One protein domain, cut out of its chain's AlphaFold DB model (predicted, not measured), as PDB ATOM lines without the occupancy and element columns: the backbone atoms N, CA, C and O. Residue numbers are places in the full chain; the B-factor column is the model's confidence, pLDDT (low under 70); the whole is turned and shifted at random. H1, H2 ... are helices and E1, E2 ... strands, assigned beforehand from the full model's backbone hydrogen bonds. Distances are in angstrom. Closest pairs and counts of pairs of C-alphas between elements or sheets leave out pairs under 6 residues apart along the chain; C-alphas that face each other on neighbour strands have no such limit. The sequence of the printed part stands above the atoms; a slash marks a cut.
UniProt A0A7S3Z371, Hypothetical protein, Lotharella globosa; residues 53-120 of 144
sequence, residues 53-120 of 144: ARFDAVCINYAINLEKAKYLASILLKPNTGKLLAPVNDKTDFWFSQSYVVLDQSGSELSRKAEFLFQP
ATOM      1  N   ALA A  53     234.437 379.307 241.098       75.31
ATOM      2  CA  ALA A  53     235.585 378.403 240.985       75.31
ATOM      3  C   ALA A  53     235.581 377.620 239.653       75.31
ATOM      4  O   ALA A  53     235.672 376.395 239.621       75.31
ATOM      5  N   ARG A  54     235.413 378.321 238.532       89.50
ATOM      6  CA  ARG A  54     235.378 377.771 237.184       89.50
ATOM      7  C   ARG A  54     236.784 377.489 236.678       89.50
ATOM      8  O   ARG A  54     237.772 378.085 237.110       89.50
ATOM      9  N   PHE A  55     236.865 376.591 235.711       93.69
ATOM     10  CA  PHE A  55     238.110 376.018 235.227       93.69
ATOM     11  C   PHE A  55     238.608 376.709 233.957       93.69
ATOM     12  O   PHE A  55     237.830 377.092 233.079       93.69
ATOM     13  N   ASP A  56     239.932 376.825 233.840       95.50
ATOM     14  CA  ASP A  56     240.600 377.214 232.593       95.50
ATOM     15  C   ASP A  56     240.527 376.088 231.549       95.50
ATOM     16  O   ASP A  56     240.435 376.342 230.347       95.50
ATOM     17  N   ALA A  57     240.527 374.834 232.006       96.94
ATOM     18  CA  ALA A  57     240.408 373.663 231.154       96.94
ATOM     19  C   ALA A  57     239.607 372.550 231.837       96.94
ATOM     20  O   ALA A  57     239.828 372.248 233.010       96.94
ATOM     21  N   VAL A  58     238.724 371.903 231.078       96.62
ATOM     22  CA  VAL A  58     238.021 370.673 231.471       96.62
ATOM     23  C   VAL A  58     238.280 369.614 230.405       96.62
ATOM     24  O   VAL A  58     238.162 369.889 229.211       96.62
ATOM     25  N   CYS A  59     238.634 368.402 230.823       96.06
ATOM     26  CA  CYS A  59     238.840 367.268 229.927       96.06
ATOM     27  C   CYS A  59     237.907 366.131 230.333       96.06
ATOM     28  O   CYS A  59     237.952 365.676 231.476       96.06
ATOM     29  N   ILE A  60     237.074 365.678 229.400       93.06
ATOM     30  CA  ILE A  60     236.222 364.503 229.578       93.06
ATOM     31  C   ILE A  60     236.921 363.311 228.924       93.06
ATOM     32  O   ILE A  60     237.377 363.396 227.786       93.06
ATOM     33  N   ASN A  61     237.036 362.201 229.647       89.12
ATOM     34  CA  ASN A  61     237.770 361.011 229.204       89.12
ATOM     35  C   ASN A  61     236.865 359.858 228.731       89.12
ATOM     36  O   ASN A  61     237.360 358.755 228.512       89.12
ATOM     37  N   TYR A  62     235.568 360.104 228.564       86.25
ATOM     38  CA  TYR A  62     234.584 359.164 228.021       86.25
ATOM     39  C   TYR A  62     233.643 359.887 227.050       86.25
ATOM     40  O   TYR A  62     233.552 361.117 227.062       86.25
ATOM     41  N   ALA A  63     232.978 359.140 226.169       86.94
ATOM     42  CA  ALA A  63     232.115 359.736 225.154       86.94
ATOM     43  C   ALA A  63     230.770 360.193 225.733       86.94
ATOM     44  O   ALA A  63     230.077 359.425 226.400       86.94
ATOM     45  N   ILE A  64     230.382 361.433 225.427       89.25
ATOM     46  CA  ILE A  64     229.098 362.031 225.820       89.25
ATOM     47  C   ILE A  64     228.348 362.589 224.606       89.25
ATOM     48  O   ILE A  64     228.890 362.718 223.515       89.25
ATOM     49  N   ASN A  65     227.081 362.959 224.771       90.56
ATOM     50  CA  ASN A  65     226.366 363.678 223.714       90.56
ATOM     51  C   ASN A  65     226.818 365.143 223.654       90.56
ATOM     52  O   ASN A  65     227.120 365.748 224.685       90.56
ATOM     53  N   LEU A  66     226.811 365.732 222.453       93.06
ATOM     54  CA  LEU A  66     227.240 367.120 222.240       93.06
ATOM     55  C   LEU A  66     226.480 368.113 223.136       93.06
ATOM     56  O   LEU A  66     227.085 369.025 223.691       93.06
ATOM     57  N   GLU A  67     225.179 367.913 223.338       93.62
ATOM     58  CA  GLU A  67     224.369 368.778 224.207       93.62
ATOM     59  C   GLU A  67     224.808 368.717 225.677       93.62
ATOM     60  O   GLU A  67     224.879 369.748 226.345       93.62
ATOM     61  N   LYS A  68     225.217 367.536 226.165       92.56
ATOM     62  CA  LYS A  68     225.815 367.399 227.502       92.56
ATOM     63  C   LYS A  68     227.157 368.130 227.566       92.56
ATOM     64  O   LYS A  68     227.400 368.856 228.522       92.56
ATOM     65  N   ALA A  69     227.999 368.014 226.536       95.12
ATOM     66  CA  ALA A  69     229.276 368.729 226.474       95.12
ATOM     67  C   ALA A  69     229.095 370.258 226.513       95.12
ATOM     68  O   ALA A  69     229.793 370.937 227.265       95.12
ATOM     69  N   LYS A  70     228.126 370.800 225.762       97.00
ATOM     70  CA  LYS A  70     227.777 372.231 225.785       97.00
ATOM     71  C   LYS A  70     227.284 372.682 227.160       97.00
ATOM     72  O   LYS A  70     227.698 373.730 227.647       97.00
ATOM     73  N   TYR A  71     226.428 371.883 227.797       94.94
ATOM     74  CA  TYR A  71     225.938 372.155 229.148       94.94
ATOM     75  C   TYR A  71     227.076 372.181 230.179       94.94
ATOM     76  O   TYR A  71     227.174 373.112 230.975       94.94
ATOM     77  N   LEU A  72     227.986 371.205 230.125       95.06
ATOM     78  CA  LEU A  72     229.176 371.181 230.978       95.06
ATOM     79  C   LEU A  72     230.059 372.412 230.748       95.06
ATOM     80  O   LEU A  72     230.523 373.024 231.709       95.06
ATOM     81  N   ALA A  73     230.269 372.794 229.487       96.75
ATOM     82  CA  ALA A  73     231.091 373.942 229.131       96.75
ATOM     83  C   ALA A  73     230.536 375.254 229.713       96.75
ATOM     84  O   ALA A  73     231.300 376.048 230.261       96.75
ATOM     85  N   SER A  74     229.216 375.457 229.671       94.50
ATOM     86  CA  SER A  74     228.594 376.698 230.152       94.50
ATOM     87  C   SER A  74     228.670 376.891 231.662       94.50
ATOM     88  O   SER A  74     228.788 378.030 232.125       94.50
ATOM     89  N   ILE A  75     228.666 375.788 232.412       92.50
ATOM     90  CA  ILE A  75     228.691 375.792 233.877       92.50
ATOM     91  C   ILE A  75     230.119 375.806 234.411       92.50
ATOM     92  O   ILE A  75     230.425 376.554 235.337       92.50
ATOM     93  N   LEU A  76     230.990 374.963 233.855       93.88
ATOM     94  CA  LEU A  76     232.288 374.672 234.459       93.88
ATOM     95  C   LEU A  76     233.396 375.615 233.994       93.88
ATOM     96  O   LEU A  76     234.390 375.753 234.702       93.88
ATOM     97  N   LEU A  77     233.277 376.252 232.827       95.25
ATOM     98  CA  LEU A  77     234.375 377.028 232.249       95.25
ATOM     99  C   LEU A  77     234.351 378.499 232.646       95.25
ATOM    100  O   LEU A  77     233.297 379.140 232.695       95.25
ATOM    101  N   LYS A  78     235.547 379.063 232.853       93.69
ATOM    102  CA  LYS A  78     235.709 380.512 232.984       93.69
ATOM    103  C   LYS A  78     235.229 381.214 231.705       93.69
ATOM    104  O   LYS A  78     235.546 380.737 230.607       93.69
ATOM    105  N   PRO A  79     234.519 382.351 231.815       91.50
ATOM    106  CA  PRO A  79     234.111 383.127 230.651       91.50
ATOM    107  C   PRO A  79     235.314 383.517 229.784       91.50
ATOM    108  O   PRO A  79     236.360 383.901 230.305       91.50
ATOM    109  N   ASN A  80     235.154 383.452 228.461       90.75
ATOM    110  CA  ASN A  80     236.124 383.866 227.430       90.75
ATOM    111  C   ASN A  80     237.441 383.065 227.349       90.75
ATOM    112  O   ASN A  80     237.980 382.885 226.257       90.75
ATOM    113  N   THR A  81     237.973 382.554 228.461       95.00
ATOM    114  CA  THR A  81     239.277 381.872 228.492       95.00
ATOM    115  C   THR A  81     239.151 380.357 228.534       95.00
ATOM    116  O   THR A  81     239.934 379.676 227.867       95.00
ATOM    117  N   GLY A  82     238.137 379.828 229.223       96.75
ATOM    118  CA  GLY A  82     237.988 378.398 229.463       96.75
ATOM    119  C   GLY A  82     237.829 377.568 228.187       96.75
ATOM    120  O   GLY A  82     237.301 378.045 227.172       96.75
ATOM    121  N   LYS A  83     238.311 376.323 228.231       98.25
ATOM    122  CA  LYS A  83     238.208 375.350 227.135       98.25
ATOM    123  C   LYS A  83     237.774 373.985 227.653       98.25
ATOM    124  O   LYS A  83     238.314 373.494 228.641       98.25
ATOM    125  N   LEU A  84     236.841 373.346 226.958       98.12
ATOM    126  CA  LEU A  84     236.439 371.969 227.231       98.12
ATOM    127  C   LEU A  84     236.860 371.077 226.070       98.12
ATOM    128  O   LEU A  84     236.489 371.342 224.932       98.12
ATOM    129  N   LEU A  85     237.617 370.025 226.367       97.44
ATOM    130  CA  LEU A  85     237.936 368.945 225.439       97.44
ATOM    131  C   LEU A  85     237.071 367.737 225.797       97.44
ATOM    132  O   LEU A  85     237.191 367.201 226.900       97.44
ATOM    133  N   ALA A  86     236.217 367.299 224.875       95.31
ATOM    134  CA  ALA A  86     235.367 366.133 225.095       95.31
ATOM    135  C   ALA A  86     235.265 365.257 223.842       95.31
ATOM    136  O   ALA A  86     235.073 365.782 222.740       95.31
ATOM    137  N   PRO A  87     235.350 363.926 223.991       92.94
ATOM    138  CA  PRO A  87     234.820 363.013 223.003       92.94
ATOM    139  C   PRO A  87     233.296 363.111 222.977       92.94
ATOM    140  O   PRO A  87     232.636 363.027 224.016       92.94
ATOM    141  N   VAL A  88     232.734 363.276 221.785       91.69
ATOM    142  CA  VAL A  88     231.293 363.340 221.567       91.69
ATOM    143  C   VAL A  88     230.835 362.292 220.570       91.69
ATOM    144  O   VAL A  88     231.523 362.023 219.584       91.69
ATOM    145  N   ASN A  89     229.658 361.723 220.811       88.00
ATOM    146  CA  ASN A  89     229.005 360.852 219.840       88.00
ATOM    147  C   ASN A  89     228.563 361.686 218.628       88.00
ATOM    148  O   ASN A  89     227.917 362.724 218.788       88.00
ATOM    149  N   ASP A  90     228.886 361.234 217.413       83.31
ATOM    150  CA  ASP A  90     228.449 361.914 216.183       83.31
ATOM    151  C   ASP A  90     226.951 361.702 215.909       83.31
ATOM    152  O   ASP A  90     226.329 362.433 215.138       83.31
ATOM    153  N   LYS A  91     226.370 360.679 216.540       78.44
ATOM    154  CA  LYS A  91     224.951 360.329 216.496       78.44
ATOM    155  C   LYS A  91     224.423 360.198 217.920       78.44
ATOM    156  O   LYS A  91     225.187 360.035 218.860       78.44
ATOM    157  N   THR A  92     223.104 360.222 218.075       67.44
ATOM    158  CA  THR A  92     222.443 360.001 219.373       67.44
ATOM    159  C   THR A  92     222.689 358.609 219.954       67.44
ATOM    160  O   THR A  92     222.532 358.426 221.156       67.44
ATOM    161  N   ASP A  93     223.096 357.649 219.123       63.38
ATOM    162  CA  ASP A  93     223.426 356.296 219.549       63.38
ATOM    163  C   ASP A  93     224.915 356.170 219.906       63.38
ATOM    164  O   ASP A  93     225.806 356.371 219.076       63.38
ATOM    165  N   PHE A  94     225.163 355.769 221.150       61.59
ATOM    166  CA  PHE A  94     226.458 355.746 221.844       61.59
ATOM    167  C   PHE A  94     227.495 354.753 221.279       61.59
ATOM    168  O   PHE A  94     228.623 354.683 221.763       61.59
ATOM    169  N   TRP A  95     227.127 353.970 220.264       61.62
ATOM    170  CA  TRP A  95     227.901 352.829 219.754       61.62
ATOM    171  C   TRP A  95     228.630 353.092 218.434       61.62
ATOM    172  O   TRP A  95     229.327 352.208 217.928       61.62
ATOM    173  N   PHE A  96     228.428 354.273 217.850       66.62
ATOM    174  CA  PHE A  96     228.920 354.621 216.518       66.62
ATOM    175  C   PHE A  96     230.158 355.527 216.574       66.62
ATOM    176  O   PHE A  96     230.915 355.507 217.542       66.62
ATOM    177  N   SER A  97     230.410 356.264 215.489       80.06
ATOM    178  CA  SER A  97     231.558 357.150 215.363       80.06
ATOM    179  C   SER A  97     231.524 358.263 216.408       80.06
ATOM    180  O   SER A  97     230.462 358.778 216.782       80.06
ATOM    181  N   GLN A  98     232.713 358.607 216.887       84.88
ATOM    182  CA  GLN A  98     232.918 359.679 217.840       84.88
ATOM    183  C   GLN A  98     233.949 360.656 217.286       84.88
ATOM    184  O   GLN A  98     234.904 360.282 216.593       84.88
ATOM    185  N   SER A  99     233.772 361.915 217.665       90.69
ATOM    186  CA  SER A  99     234.698 363.001 217.383       90.69
ATOM    187  C   SER A  99     235.213 363.592 218.685       90.69
ATOM    188  O   SER A  99     234.483 363.669 219.667       90.69
ATOM    189  N   TYR A 100     236.437 364.105 218.691       91.88
ATOM    190  CA  TYR A 100     236.830 365.087 219.693       91.88
ATOM    191  C   TYR A 100     236.331 366.463 219.297       91.88
ATOM    192  O   TYR A 100     236.525 366.878 218.155       91.88
ATOM    193  N   VAL A 101     235.765 367.184 220.258       95.69
ATOM    194  CA  VAL A 101     235.452 368.606 220.118       95.69
ATOM    195  C   VAL A 101     236.177 369.417 221.178       95.69
ATOM    196  O   VAL A 101     236.364 368.964 222.311       95.69
ATOM    197  N   VAL A 102     236.560 370.632 220.796       97.81
ATOM    198  CA  VAL A 102     236.969 371.678 221.731       97.81
ATOM    199  C   VAL A 102     235.877 372.734 221.753       97.81
ATOM    200  O   VAL A 102     235.595 373.332 220.717       97.81
ATOM    201  N   LEU A 103     235.281 372.962 222.922       98.25
ATOM    202  CA  LEU A 103     234.241 373.966 223.134       98.25
ATOM    203  C   LEU A 103     234.769 375.127 223.981       98.25
ATOM    204  O   LEU A 103     235.624 374.937 224.855       98.25
ATOM    205  N   ASP A 104     234.246 376.325 223.742       98.00
ATOM    206  CA  ASP A 104     234.350 377.440 224.685       98.00
ATOM    207  C   ASP A 104     233.201 377.434 225.710       98.00
ATOM    208  O   ASP A 104     232.318 376.577 225.682       98.00
ATOM    209  N   GLN A 105     233.202 378.407 226.624       96.88
ATOM    210  CA  GLN A 105     232.177 378.540 227.665       96.88
ATOM    211  C   GLN A 105     230.761 378.767 227.107       96.88
ATOM    212  O   GLN A 105     229.794 378.377 227.751       96.88
ATOM    213  N   SER A 106     230.599 379.334 225.910       96.50
ATOM    214  CA  SER A 106     229.272 379.484 225.296       96.50
ATOM    215  C   SER A 106     228.724 378.166 224.729       96.50
ATOM    216  O   SER A 106     227.571 378.104 224.307       96.50
ATOM    217  N   GLY A 107     229.544 377.109 224.708       96.50
ATOM    218  CA  GLY A 107     229.250 375.862 224.009       96.50
ATOM    219  C   GLY A 107     229.525 375.944 222.505       96.50
ATOM    220  O   GLY A 107     229.129 375.038 221.768       96.50
ATOM    221  N   SER A 108     230.197 377.003 222.043       97.25
ATOM    222  CA  SER A 108     230.602 377.135 220.644       97.25
ATOM    223  C   SER A 108     231.794 376.233 220.359       97.25
ATOM    224  O   SER A 108     232.745 376.149 221.139       97.25
ATOM    225  N   GLU A 109     231.739 375.541 219.225       97.31
ATOM    226  CA  GLU A 109     232.806 374.656 218.776       97.31
ATOM    227  C   GLU A 109     233.962 375.466 218.190       97.31
ATOM    228  O   GLU A 109     233.800 376.199 217.218       97.31
ATOM    229  N   LEU A 110     235.144 375.307 218.779       96.88
ATOM    230  CA  LEU A 110     236.383 375.913 218.301       96.88
ATOM    231  C   LEU A 110     237.132 374.988 217.343       96.88
ATOM    232  O   LEU A 110     237.830 375.448 216.444       96.88
ATOM    233  N   SER A 111     237.028 373.675 217.559       96.62
ATOM    234  CA  SER A 111     237.602 372.671 216.665       96.62
ATOM    235  C   SER A 111     236.936 371.314 216.844       96.62
ATOM    236  O   SER A 111     236.409 371.005 217.917       96.62
ATOM    237  N   ARG A 112     237.039 370.488 215.801       95.00
ATOM    238  CA  ARG A 112     236.596 369.098 215.793       95.00
ATOM    239  C   ARG A 112     237.581 368.220 215.052       95.00
ATOM    240  O   ARG A 112     238.107 368.598 214.006       95.00
ATOM    241  N   LYS A 113     237.788 367.018 215.577       91.31
ATOM    242  CA  LYS A 113     238.550 365.965 214.914       91.31
ATOM    243  C   LYS A 113     237.775 364.656 214.992       91.31
ATOM    244  O   LYS A 113     237.522 364.160 216.086       91.31
ATOM    245  N   ALA A 114     237.389 364.140 213.831       83.38
ATOM    246  CA  ALA A 114     236.652 362.890 213.702       83.38
ATOM    247  C   ALA A 114     237.563 361.665 213.888       83.38
ATOM    248  O   ALA A 114     238.789 361.790 213.891       83.38
ATOM    249  N   GLU A 115     236.927 360.496 213.982       68.31
ATOM    250  CA  GLU A 115     237.547 359.164 213.943       68.31
ATOM    251  C   GLU A 115     238.342 358.783 215.193       68.31
ATOM    252  O   GLU A 115     239.515 358.410 215.138       68.31
ATOM    253  N   PHE A 116     237.663 358.803 216.337       66.50
ATOM    254  CA  PHE A 116     238.175 358.177 217.548       66.50
ATOM    255  C   PHE A 116     237.193 357.147 218.091       66.50
ATOM    256  O   PHE A 116     235.987 357.225 217.866       66.50
ATOM    257  N   LEU A 117     237.734 356.165 218.806       65.75
ATOM    258  CA  LEU A 117     236.961 355.195 219.561       65.75
ATOM    259  C   LEU A 117     237.347 355.367 221.034       65.75
ATOM    260  O   LEU A 117     238.392 354.886 221.470       65.75
ATOM    261  N   PHE A 118     236.478 356.021 221.799       66.06
ATOM    262  CA  PHE A 118     236.462 356.031 223.261       66.06
ATOM    263  C   PHE A 118     235.480 355.007 223.789       66.06
ATOM    264  O   PHE A 118     234.444 354.738 223.171       66.06
ATOM    265  N   GLN A 119     235.804 354.476 224.966       64.00
ATOM    266  CA  GLN A 119     234.877 353.653 225.720       64.00
ATOM    267  C   GLN A 119     233.579 354.459 225.925       64.00
ATOM    268  O   GLN A 119     233.636 355.566 226.475       64.00
ATOM    269  N   PRO A 120     232.430 353.960 225.437       62.31
ATOM    270  CA  PRO A 120     231.153 354.609 225.683       62.31
ATOM    271  C   PRO A 120     230.817 354.517 227.172       62.31
ATOM    272  O   PRO A 120     231.362 353.675 227.886       62.31
TER     273      PRO A 120
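AT A GLANCE: This is residues 53 to 120 of the 144 residues of the protein "Hypothetical protein" of Lotharella globosa (UniProt A0A7S3Z371). One helix, H1, packs along one face of a twisted sheet of four strands, making two layers that both run along the long axis of an elongated body. The other face of the sheet bears no named helix, and the loop of residues 90 to 97 lies at one end of the long axis. The printed part has 68 residues, with one named helix and four named strands in the order E1, H1, E2, E3, E4; the sheet, in the order E1, E2, E3, E4, is mixed, and so is the class, helices and strands. The whole is compact, with a radius of gyration of the C-alphas of 11.3 A, and spans 34 by 18 by 16 A.

HOW THE PARTS SIT: The edge strand E1, residues 57 to 59, is the parallel neighbour of the inner strand E2, residues 83 to 89, at 22 degrees, with N 58 and O 83 2.9 A apart, within hydrogen-bond range. Between them comes H1, residues 66 to 76, and E1, H1, E2 form a strand-helix-strand unit, two parallel neighbour strands with a helix between, whose crossover is right-handed. H1 is on the sheet at a height over the sheet of 8.9 A, over E2 and only just over E3, residues 98 to 103, on which 3 of its C-alphas fall. It runs along the strands, at 17 degrees to E2 on the local plane. The closest C-alphas of H1 and E2 are those of Leu 66 and Val 88, 5.6 A apart; those of H1 and E3 are Ala 73 and Leu 103, 6.8 A apart. E2 and E3 are an antiparallel hairpin at 157 degrees, with N 88 and O 99 2.8 A apart, within hydrogen-bond range. E3 and the edge strand E4, residues 109 to 116, are a second antiparallel hairpin at 161 degrees, with N 100 and O 113 at 2.8 A. E2, E3 and E4 form a meander, each strand the antiparallel neighbour of the one before. E1 is apart from E3 and from E4. In H1 every O i to N i+4 pair is within hydrogen-bond range.

IN THESE COORDINATES: E1 begins at C-alpha 57, (240.408, 373.663, 231.154). H1 is 15.2 A long and begins at C-alpha 66, (227.240, 367.120, 222.240). E2 measures 18.7 A, E3 15.3 A and E4 17.4 A; E4 ends at C-alpha 116, (238.175, 358.177, 217.548).

THE WHOLE: The two C-alphas farthest apart are those of Ala 53 and Phe 96, at 34.8 A. The printed part has no cut. The link from E3 to E4 is tight, and the other three are short. The mean pLDDT of the printed part is 88.3; residues 92 to 96 and 115 to 120 are under 70.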